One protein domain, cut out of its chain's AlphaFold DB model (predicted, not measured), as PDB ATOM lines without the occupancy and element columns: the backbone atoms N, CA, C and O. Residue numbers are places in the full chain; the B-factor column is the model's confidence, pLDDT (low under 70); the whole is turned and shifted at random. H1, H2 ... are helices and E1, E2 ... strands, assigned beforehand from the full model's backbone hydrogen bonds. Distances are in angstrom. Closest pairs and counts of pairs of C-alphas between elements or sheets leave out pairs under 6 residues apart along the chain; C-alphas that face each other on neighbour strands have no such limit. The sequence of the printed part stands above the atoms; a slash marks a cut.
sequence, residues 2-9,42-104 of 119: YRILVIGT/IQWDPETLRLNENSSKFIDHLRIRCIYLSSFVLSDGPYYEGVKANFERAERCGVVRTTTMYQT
ATOM      1  N   TYR A   2      24.183  -3.185  34.672       59.16
ATOM      2  CA  TYR A   2      23.411  -4.363  35.070       59.16
ATOM      3  C   TYR A   2      23.778  -4.788  36.499       59.16
ATOM      4  O   TYR A   2      24.949  -4.889  36.839       59.16
ATOM      5  N   ARG A   3      22.762  -4.979  37.348       88.50
ATOM      6  CA  ARG A   3      22.881  -5.341  38.775       88.50
ATOM      7  C   ARG A   3      22.390  -6.772  38.978       88.50
ATOM      8  O   ARG A   3      21.351  -7.002  39.601       88.50
ATOM      9  N   ILE A   4      23.090  -7.690  38.321       89.88
ATOM     10  CA  ILE A   4      22.782  -9.117  38.263       89.88
ATOM     11  C   ILE A   4      23.899  -9.853  38.996       89.88
ATOM     12  O   ILE A   4      25.069  -9.611  38.710       89.88
ATOM     13  N   LEU A   5      23.534 -10.743  39.911       90.94
ATOM     14  CA  LEU A   5      24.452 -11.666  40.564       90.94
ATOM     15  C   LEU A   5      23.987 -13.092  40.279       90.94
ATOM     16  O   LEU A   5      22.873 -13.461  40.643       90.94
ATOM     17  N   VAL A   6      24.848 -13.869  39.628       88.75
ATOM     18  CA  VAL A   6      24.663 -15.307  39.416       88.75
ATOM     19  C   VAL A   6      25.767 -16.012  40.189       88.75
ATOM     20  O   VAL A   6      26.940 -15.681  40.019       88.75
ATOM     21  N   ILE A   7      25.392 -16.940  41.061       88.25
ATOM     22  CA  ILE A   7      26.322 -17.704  41.888       88.25
ATOM     23  C   ILE A   7      26.001 -19.188  41.849       88.25
ATOM     24  O   ILE A   7      24.854 -19.610  41.698       88.25
ATOM     25  N   GLY A   8      27.048 -19.972  42.052       81.00
ATOM     26  CA  GLY A   8      26.998 -21.416  41.982       81.00
ATOM     27  C   GLY A   8      27.232 -21.953  40.588       81.00
ATOM     28  O   GLY A   8      27.603 -21.232  39.665       81.00
ATOM     29  N   THR A   9      27.101 -23.265  40.482       73.00
ATOM     30  CA  THR A   9      27.382 -24.009  39.262       73.00
ATOM     31  C   THR A   9      26.230 -24.959  39.024       73.00
ATOM     32  O   THR A   9      26.044 -25.897  39.801       73.00
ATOM     33  N   ILE A  42      20.860 -18.321  42.233       90.44
ATOM     34  CA  ILE A  42      21.632 -19.278  43.019       90.44
ATOM     35  C   ILE A  42      21.411 -20.645  42.390       90.44
ATOM     36  O   ILE A  42      20.331 -21.222  42.485       90.44
ATOM     37  N   GLN A  43      22.453 -21.138  41.730       86.88
ATOM     38  CA  GLN A  43      22.394 -22.315  40.866       86.88
ATOM     39  C   GLN A  43      22.754 -23.625  41.572       86.88
ATOM     40  O   GLN A  43      22.784 -24.669  40.929       86.88
ATOM     41  N   TRP A  44      23.088 -23.588  42.865       85.88
ATOM     42  CA  TRP A  44      23.397 -24.805  43.611       85.88
ATOM     43  C   TRP A  44      22.149 -25.658  43.835       85.88
ATOM     44  O   TRP A  44      21.050 -25.140  44.048       85.88
ATOM     45  N   ASP A  45      22.349 -26.972  43.832       84.44
ATOM     46  CA  ASP A  45      21.295 -27.935  44.122       84.44
ATOM     47  C   ASP A  45      20.828 -27.806  45.589       84.44
ATOM     48  O   ASP A  45      21.627 -27.439  46.462       84.44
ATOM     49  N   PRO A  46      19.560 -28.127  45.903       85.75
ATOM     50  CA  PRO A  46      19.008 -27.969  47.251       85.75
ATOM     51  C   PRO A  46      19.817 -28.699  48.331       85.75
ATOM     52  O   PRO A  46      20.007 -28.173  49.426       85.75
ATOM     53  N   GLU A  47      20.350 -29.880  48.014       83.94
ATOM     54  CA  GLU A  47      21.220 -30.677  48.892       83.94
ATOM     55  C   GLU A  47      22.572 -30.024  49.218       83.94
ATOM     56  O   GLU A  47      23.183 -30.328  50.250       83.94
ATOM     57  N   THR A  48      23.023 -29.105  48.362       85.19
ATOM     58  CA  THR A  48      24.268 -28.349  48.533       85.19
ATOM     59  C   THR A  48      24.071 -27.160  49.474       85.19
ATOM     60  O   THR A  48      25.033 -26.673  50.071       85.19
ATOM     61  N   LEU A  49      22.833 -26.693  49.663       86.62
ATOM     62  CA  LEU A  49      22.525 -25.570  50.543       86.62
ATOM     63  C   LEU A  49      22.372 -26.026  51.996       86.62
ATOM     64  O   LEU A  49      21.755 -27.042  52.316       86.62
ATOM     65  N   ARG A  50      22.929 -25.241  52.920       84.94
ATOM     66  CA  ARG A  50      22.707 -25.419  54.352       84.94
ATOM     67  C   ARG A  50      21.545 -24.540  54.802       84.94
ATOM     68  O   ARG A  50      21.681 -23.324  54.868       84.94
ATOM     69  N   LEU A  51      20.441 -25.187  55.154       77.25
ATOM     70  CA  LEU A  51      19.280 -24.564  55.785       77.25
ATOM     71  C   LEU A  51      19.562 -24.258  57.259       77.25
ATOM     72  O   LEU A  51      20.179 -25.070  57.956       77.25
ATOM     73  N   ASN A  52      19.083 -23.112  57.733       80.88
ATOM     74  CA  ASN A  52      19.105 -22.725  59.138       80.88
ATOM     75  C   ASN A  52      17.680 -22.375  59.588       80.88
ATOM     76  O   ASN A  52      16.904 -21.804  58.826       80.88
ATOM     77  N   GLU A  53      17.340 -22.647  60.845       79.94
ATOM     78  CA  GLU A  53      16.075 -22.200  61.449       79.94
ATOM     79  C   GLU A  53      15.921 -20.671  61.390       79.94
ATOM     80  O   GLU A  53      14.817 -20.142  61.285       79.94
ATOM     81  N   ASN A  54      17.045 -19.949  61.398       86.62
ATOM     82  CA  ASN A  54      17.080 -18.492  61.296       86.62
ATOM     83  C   ASN A  54      17.109 -17.952  59.855       86.62
ATOM     84  O   ASN A  54      17.181 -16.734  59.690       86.62
ATOM     85  N   SER A  55      17.043 -18.801  58.821       89.38
ATOM     86  CA  SER A  55      17.133 -18.368  57.416       89.38
ATOM     87  C   SER A  55      16.100 -17.295  57.047       89.38
ATOM     88  O   SER A  55      16.400 -16.396  56.264       89.38
ATOM     89  N   SER A  56      14.912 -17.315  57.663       92.06
ATOM     90  CA  SER A  56      13.859 -16.309  57.453       92.06
ATOM     91  C   SER A  56      14.335 -14.871  57.689       92.06
ATOM     92  O   SER A  56      14.028 -13.993  56.885       92.06
ATOM     93  N   LYS A  57      15.156 -14.637  58.722       94.31
ATOM     94  CA  LYS A  57      15.686 -13.304  59.053       94.31
ATOM     95  C   LYS A  57      16.584 -12.753  57.946       94.31
ATOM     96  O   LYS A  57      16.513 -11.570  57.631       94.31
ATOM     97  N   PHE A  58      17.399 -13.610  57.335       95.75
ATOM     98  CA  PHE A  58      18.295 -13.222  56.242       95.75
ATOM     99  C   PHE A  58      17.521 -12.928  54.954       95.75
ATOM    100  O   PHE A  58      17.839 -11.981  54.237       95.75
ATOM    101  N   ILE A  59      16.462 -13.697  54.690       95.81
ATOM    102  CA  ILE A  59      15.560 -13.465  53.555       95.81
ATOM    103  C   ILE A  59      14.835 -12.122  53.722       95.81
ATOM    104  O   ILE A  59      14.804 -11.318  52.787       95.81
ATOM    105  N   ASP A  60      14.315 -11.843  54.921       95.69
ATOM    106  CA  ASP A  60      13.694 -10.556  55.242       95.69
ATOM    107  C   ASP A  60      14.682  -9.399  55.070       95.69
ATOM    108  O   ASP A  60      14.345  -8.381  54.456       95.69
ATOM    109  N   HIS A  61      15.912  -9.559  55.563       96.81
ATOM    110  CA  HIS A  61      16.937  -8.528  55.457       96.81
ATOM    111  C   HIS A  61      17.285  -8.225  53.993       96.81
ATOM    112  O   HIS A  61      17.272  -7.058  53.591       96.81
ATOM    113  N   LEU A  62      17.480  -9.257  53.163       96.62
ATOM    114  CA  LEU A  62      17.659  -9.104  51.718       96.62
ATOM    115  C   LEU A  62      16.478  -8.359  51.082       96.62
ATOM    116  O   LEU A  62      16.686  -7.393  50.350       96.62
ATOM    117  N   ARG A  63      15.237  -8.771  51.371       95.75
ATOM    118  CA  ARG A  63      14.024  -8.165  50.795       95.75
ATOM    119  C   ARG A  63      13.909  -6.676  51.127       95.75
ATOM    120  O   ARG A  63      13.518  -5.894  50.259       95.75
ATOM    121  N   ILE A  64      14.226  -6.296  52.366       96.12
ATOM    122  CA  ILE A  64      14.137  -4.914  52.862       96.12
ATOM    123  C   ILE A  64      15.258  -4.044  52.283       96.12
ATOM    124  O   ILE A  64      15.019  -2.892  51.928       96.12
ATOM    125  N   ARG A  65      16.482  -4.573  52.170       96.81
ATOM    126  CA  ARG A  65      17.647  -3.797  51.712       96.81
ATOM    127  C   ARG A  65      17.759  -3.721  50.192       96.81
ATOM    128  O   ARG A  65      18.134  -2.679  49.659       96.81
ATOM    129  N   CYS A  66      17.396  -4.787  49.484       95.25
ATOM    130  CA  CYS A  66      17.408  -4.864  48.025       95.25
ATOM    131  C   CYS A  66      15.999  -4.604  47.466       95.25
ATOM    132  O   CYS A  66      15.371  -5.474  46.858       95.25
ATOM    133  N   ILE A  67      15.481  -3.386  47.654       93.75
ATOM    134  CA  ILE A  67      14.108  -3.030  47.251       93.75
ATOM    135  C   ILE A  67      13.846  -3.230  45.748       93.75
ATOM    136  O   ILE A  67      12.735  -3.573  45.358       93.75
ATOM    137  N   TYR A  68      14.880  -3.117  44.910       93.75
ATOM    138  CA  TYR A  68      14.783  -3.276  43.454       93.75
ATOM    139  C   TYR A  68      14.883  -4.726  42.962       93.75
ATOM    140  O   TYR A  68      14.872  -4.947  41.749       93.75
ATOM    141  N   LEU A  69      14.994  -5.705  43.866       94.94
ATOM    142  CA  LEU A  69      15.074  -7.117  43.506       94.94
ATOM    143  C   LEU A  69      13.764  -7.567  42.840       94.94
ATOM    144  O   LEU A  69      12.722  -7.672  43.485       94.94
ATOM    145  N   SER A  70      13.814  -7.822  41.535       92.56
ATOM    146  CA  SER A  70      12.664  -8.247  40.722       92.56
ATOM    147  C   SER A  70      12.762  -9.704  40.265       92.56
ATOM    148  O   SER A  70      11.842 -10.246  39.645       92.56
ATOM    149  N   SER A  71      13.891 -10.352  40.548       92.38
ATOM    150  CA  SER A  71      14.125 -11.756  40.240       92.38
ATOM    151  C   SER A  71      15.053 -12.376  41.269       92.38
ATOM    152  O   SER A  71      16.194 -11.938  41.402       92.38
ATOM    153  N   PHE A  72      14.585 -13.417  41.941       94.12
ATOM    154  CA  PHE A  72      15.389 -14.264  42.802       94.12
ATOM    155  C   PHE A  72      15.176 -15.726  42.394       94.12
ATOM    156  O   PHE A  72      14.117 -16.293  42.637       94.12
ATOM    157  N   VAL A  73      16.160 -16.310  41.715       92.50
ATOM    158  CA  VAL A  73      16.093 -17.668  41.172       92.50
ATOM    159  C   VAL A  73      16.836 -18.635  42.095       92.50
ATOM    160  O   VAL A  73      17.979 -18.369  42.472       92.50
ATOM    161  N   LEU A  74      16.182 -19.738  42.456       91.38
ATOM    162  CA  LEU A  74      16.693 -20.805  43.325       91.38
ATOM    163  C   LEU A  74      16.321 -22.173  42.740       91.38
ATOM    164  O   LEU A  74      15.347 -22.281  42.000       91.38
ATOM    165  N   SER A  75      17.047 -23.225  43.098       88.31
ATOM    166  CA  SER A  75      16.627 -24.597  42.791       88.31
ATOM    167  C   SER A  75      15.404 -25.017  43.611       88.31
ATOM    168  O   SER A  75      15.276 -24.627  44.775       88.31
ATOM    169  N   ASP A  76      14.523 -25.823  43.009       88.12
ATOM    170  CA  ASP A  76      13.317 -26.350  43.663       88.12
ATOM    171  C   ASP A  76      13.677 -27.130  44.931       88.12
ATOM    172  O   ASP A  76      14.430 -28.097  44.880       88.12
ATOM    173  N   GLY A  77      13.140 -26.729  46.083       89.44
ATOM    174  CA  GLY A  77      13.421 -27.390  47.355       89.44
ATOM    175  C   GLY A  77      12.979 -26.582  48.577       89.44
ATOM    176  O   GLY A  77      12.412 -25.498  48.436       89.44
ATOM    177  N   PRO A  78      13.271 -27.062  49.802       90.31
ATOM    178  CA  PRO A  78      12.757 -26.447  51.030       90.31
ATOM    179  C   PRO A  78      13.174 -24.984  51.214       90.31
ATOM    180  O   PRO A  78      12.408 -24.181  51.743       90.31
ATOM    181  N   TYR A  79      14.380 -24.615  50.759       92.00
ATOM    182  CA  TYR A  79      14.829 -23.224  50.827       92.00
ATOM    183  C   TYR A  79      14.025 -22.320  49.894       92.00
ATOM    184  O   TYR A  79      13.611 -21.238  50.301       92.00
ATOM    185  N   TYR A  80      13.781 -22.775  48.661       93.31
ATOM    186  CA  TYR A  80      12.964 -22.048  47.696       93.31
ATOM    187  C   TYR A  80      11.558 -21.799  48.244       93.31
ATOM    188  O   TYR A  80      11.110 -20.655  48.222       93.31
ATOM    189  N   GLU A  81      10.907 -22.813  48.819       93.19
ATOM    190  CA  GLU A  81       9.572 -22.657  49.411       93.19
ATOM    191  C   GLU A  81       9.569 -21.644  50.563       93.19
ATOM    192  O   GLU A  81       8.698 -20.778  50.635       93.19
ATOM    193  N   GLY A  82      10.591 -21.679  51.427       93.44
ATOM    194  CA  GLY A  82      10.744 -20.700  52.506       93.44
ATOM    195  C   GLY A  82      10.922 -19.266  51.998       93.44
ATOM    196  O   GLY A  82      10.301 -18.336  52.517       93.44
ATOM    197  N   VAL A  83      11.732 -19.075  50.954       95.19
ATOM    198  CA  VAL A  83      11.942 -17.765  50.318       95.19
ATOM    199  C   VAL A  83      10.668 -17.293  49.618       95.19
ATOM    200  O   VAL A  83      10.267 -16.142  49.786       95.19
ATOM    201  N   LYS A  84       9.998 -18.171  48.870       95.25
ATOM    202  CA  LYS A  84       8.755 -17.866  48.160       95.25
ATOM    203  C   LYS A  84       7.659 -17.430  49.128       95.25
ATOM    204  O   LYS A  84       7.140 -16.325  48.979       95.25
ATOM    205  N   ALA A  85       7.392 -18.221  50.166       94.88
ATOM    206  CA  ALA A  85       6.395 -17.895  51.182       94.88
ATOM    207  C   ALA A  85       6.701 -16.560  51.886       94.88
ATOM    208  O   ALA A  85       5.796 -15.774  52.172       94.88
ATOM    209  N   ASN A  86       7.981 -16.262  52.133       95.56
ATOM    210  CA  ASN A  86       8.405 -14.993  52.721       95.56
ATOM    211  C   ASN A  86       8.104 -13.784  51.811       95.56
ATOM    212  O   ASN A  86       7.639 -12.749  52.294       95.56
ATOM    213  N   PHE A  87       8.352 -13.899  50.503       96.12
ATOM    214  CA  PHE A  87       8.070 -12.828  49.541       96.12
ATOM    215  C   PHE A  87       6.572 -12.669  49.262       96.12
ATOM    216  O   PHE A  87       6.101 -11.538  49.163       96.12
ATOM    217  N   GLU A  88       5.817 -13.765  49.190       95.38
ATOM    218  CA  GLU A  88       4.356 -13.741  49.034       95.38
ATOM    219  C   GLU A  88       3.669 -13.104  50.245       95.38
ATOM    220  O   GLU A  88       2.804 -12.248  50.079       95.38
ATOM    221  N   ARG A  89       4.120 -13.417  51.469       94.88
ATOM    222  CA  ARG A  89       3.636 -12.765  52.698       94.88
ATOM    223  C   ARG A  89       3.881 -11.253  52.711       94.88
ATOM    224  O   ARG A  89       3.152 -10.522  53.373       94.88
ATOM    225  N   ALA A  90       4.911 -10.792  52.009       94.56
ATOM    226  CA  ALA A  90       5.219  -9.377  51.839       94.56
ATOM    227  C   ALA A  90       4.599  -8.772  50.567       94.56
ATOM    228  O   ALA A  90       5.046  -7.713  50.130       94.56
ATOM    229  N   GLU A  91       3.635  -9.459  49.944       93.62
ATOM    230  CA  GLU A  91       2.917  -9.028  48.735       93.62
ATOM    231  C   GLU A  91       3.835  -8.780  47.519       93.62
ATOM    232  O   GLU A  91       3.484  -8.082  46.570       93.62
ATOM    233  N   ARG A  92       5.029  -9.393  47.502       91.06
ATOM    234  CA  ARG A  92       6.002  -9.333  46.396       91.06
ATOM    235  C   ARG A  92       5.968 -10.607  45.553       91.06
ATOM    236  O   ARG A  92       6.995 -11.256  45.329       91.06
ATOM    237  N   CYS A  93       4.776 -10.964  45.085       87.50
ATOM    238  CA  CYS A  93       4.543 -12.160  44.279       87.50
ATOM    239  C   CYS A  93       5.345 -12.137  42.965       87.50
ATOM    240  O   CYS A  93       5.588 -11.087  42.370       87.50
ATOM    241  N   GLY A  94       5.773 -13.314  42.499       87.12
ATOM    242  CA  GLY A  94       6.464 -13.472  41.212       87.12
ATOM    243  C   GLY A  94       7.931 -13.020  41.173       87.12
ATOM    244  O   GLY A  94       8.561 -13.139  40.121       87.12
ATOM    245  N   VAL A  95       8.496 -12.526  42.284       92.12
ATOM    246  CA  VAL A  95       9.938 -12.227  42.395       92.12
ATOM    247  C   VAL A  95      10.762 -13.512  42.480       92.12
ATOM    248  O   VAL A  95      11.797 -13.612  41.821       92.12
ATOM    249  N   VAL A  96      10.312 -14.481  43.278       94.50
ATOM    250  CA  VAL A  96      11.015 -15.751  43.516       94.50
ATOM    251  C   VAL A  96      10.642 -16.755  42.421       94.50
ATOM    252  O   VAL A  96       9.463 -16.896  42.100       94.50
ATOM    253  N   ARG A  97      11.635 -17.412  41.813       91.31
ATOM    254  CA  ARG A  97      11.478 -18.326  40.665       91.31
ATOM    255  C   ARG A  97      12.366 -19.563  40.816       91.31
ATOM    256  O   ARG A  97      13.344 -19.527  41.561       91.31
ATOM    257  N   THR A  98      12.046 -20.622  40.077       87.62
ATOM    258  CA  THR A  98      12.800 -21.883  40.086       87.62
ATOM    259  C   THR A  98      13.833 -21.919  38.953       87.62
ATOM    260  O   THR A  98      13.579 -21.380  37.871       87.62
ATOM    261  N   THR A  99      14.992 -22.553  39.163       75.06
ATOM    262  CA  THR A  99      16.021 -22.758  38.116       75.06
ATOM    263  C   THR A  99      15.530 -23.665  36.983       75.06
ATOM    264  O   THR A  99      15.923 -23.489  35.834       75.06
ATOM    265  N   THR A 100      14.609 -24.580  37.281       63.09
ATOM    266  CA  THR A 100      13.938 -25.509  36.352       63.09
ATOM    267  C   THR A 100      13.099 -24.779  35.301       63.09
ATOM    268  O   THR A 100      12.947 -25.268  34.185       63.09
ATOM    269  N   MET A 101      12.577 -23.594  35.637       53.00
ATOM    270  CA  MET A 101      11.789 -22.755  34.727       53.00
ATOM    271  C   MET A 101      12.584 -21.579  34.142       53.00
ATOM    272  O   MET A 101      12.093 -20.910  33.235       53.00
ATOM    273  N   TYR A 102      13.790 -21.296  34.648       53.91
ATOM    274  CA  TYR A 102      14.562 -20.105  34.295       53.91
ATOM    275  C   TYR A 102      16.073 -20.391  34.285       53.91
ATOM    276  O   TYR A 102      16.736 -20.326  35.317       53.91
ATOM    277  N   GLN A 103      16.644 -20.604  33.095       56.56
ATOM    278  CA  GLN A 103      18.049 -20.259  32.854       56.56
ATOM    279  C   GLN A 103      18.101 -18.774  32.517       56.56
ATOM    280  O   GLN A 103      17.768 -18.360  31.401       56.56
ATOM    281  N   THR A 104      18.464 -17.938  33.486       58.66
ATOM    282  CA  THR A 104      18.497 -16.502  33.233       58.66
ATOM    283  C   THR A 104      19.727 -16.147  32.415       58.66
ATOM    284  O   THR A 104      20.846 -16.061  32.908       58.66
TER     285      THR A 104
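This is residues 2 to 9 and 42 to 104 of the 119 residues of the protein "Hypothetical protein" of Adineta steineri (UniProt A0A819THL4). Two short parallel strands, E2 and E3, stand side by side as a small wall, with helix H2 packed over one face and helix H1, beyond that same face, crossing H2 at a steep tilt of 46 degrees. Strand E1 stands apart on the E2 side, and the tail, residues 100 to 104, turns back on the other side of the wall from the helices. The printed part has 71 residues, with two named helices and three named strands in the order E1, H1, E2, H2, E3; the class is mixed, helices and strands, with 34 residues, under half, in named elements. The whole is compact, with a radius of gyration of the C-alphas of 11.6 A and spans of 32 by 27 by 17 A.

Find C-alpha 4 at (22.782, -9.117, 38.263); there E1, residues 4 to 7, begins and runs 10.0 A. After the cut and a stretch with no named element, residues 42 to 54, look for C-alpha 55 at (17.133, -18.368, 57.416), where H1, residues 55 to 65, starts its 15.7 A. E2 follows as residues 71 to 74, 9.9 A long. H2, residues 78 to 89, is the longest helix and measures 16.5 A. E3, residues 96 to 98, spans 7.2 A and ends at C-alpha 98, (12.800, -21.883, 40.086).

Begin with E2 and E3, parallel neighbours whose directions stand at 42 degrees. The C-alphas of Phe 72 and Val 96 face each other at 4.7 A; N 97 and O 72 are within hydrogen-bond range at 2.8 A, and N 74 and O 97 at 3.0 A. E2, H2 and E3 form a strand-helix-strand unit, two parallel neighbour strands with a helix between them in the chain, and its crossover is right-handed. Look at Lys 84 of H2 and Val 96 of E3: their C-alphas, the closest of the two elements, are 5.6 A apart. Toward E2, the closest C-alphas are those of Leu 74 and Tyr 80, at 5.9 A. H1 and H2 touch and run the same way at a steep tilt; the closest C-alphas, of Ile 59 and Val 83, are 6.5 A apart, and H2 touches H1 with residues 82 to 87 alone. In H1 and H2 every O i to N i+4 pair is within hydrogen-bond range. E1 pairs with no named strand and is apart from H1, E2, H2 and E3; H1 and E3 are apart too.

The two C-alphas farthest apart, those of Tyr 2 and Glu 53, are 32.7 A from each other. Residues 10 to 41 are not printed, and across this cut C-alphas 9 and 42 are 8.3 A apart; the link from E1 to H1 runs across it. Of the links printed whole, H1 to E2 and E2 to H2 are tight, and H2 to E3 is short. The mean pLDDT of the printed part is 87.6; look for values under 70 at residue 2 and residues 100 to 104.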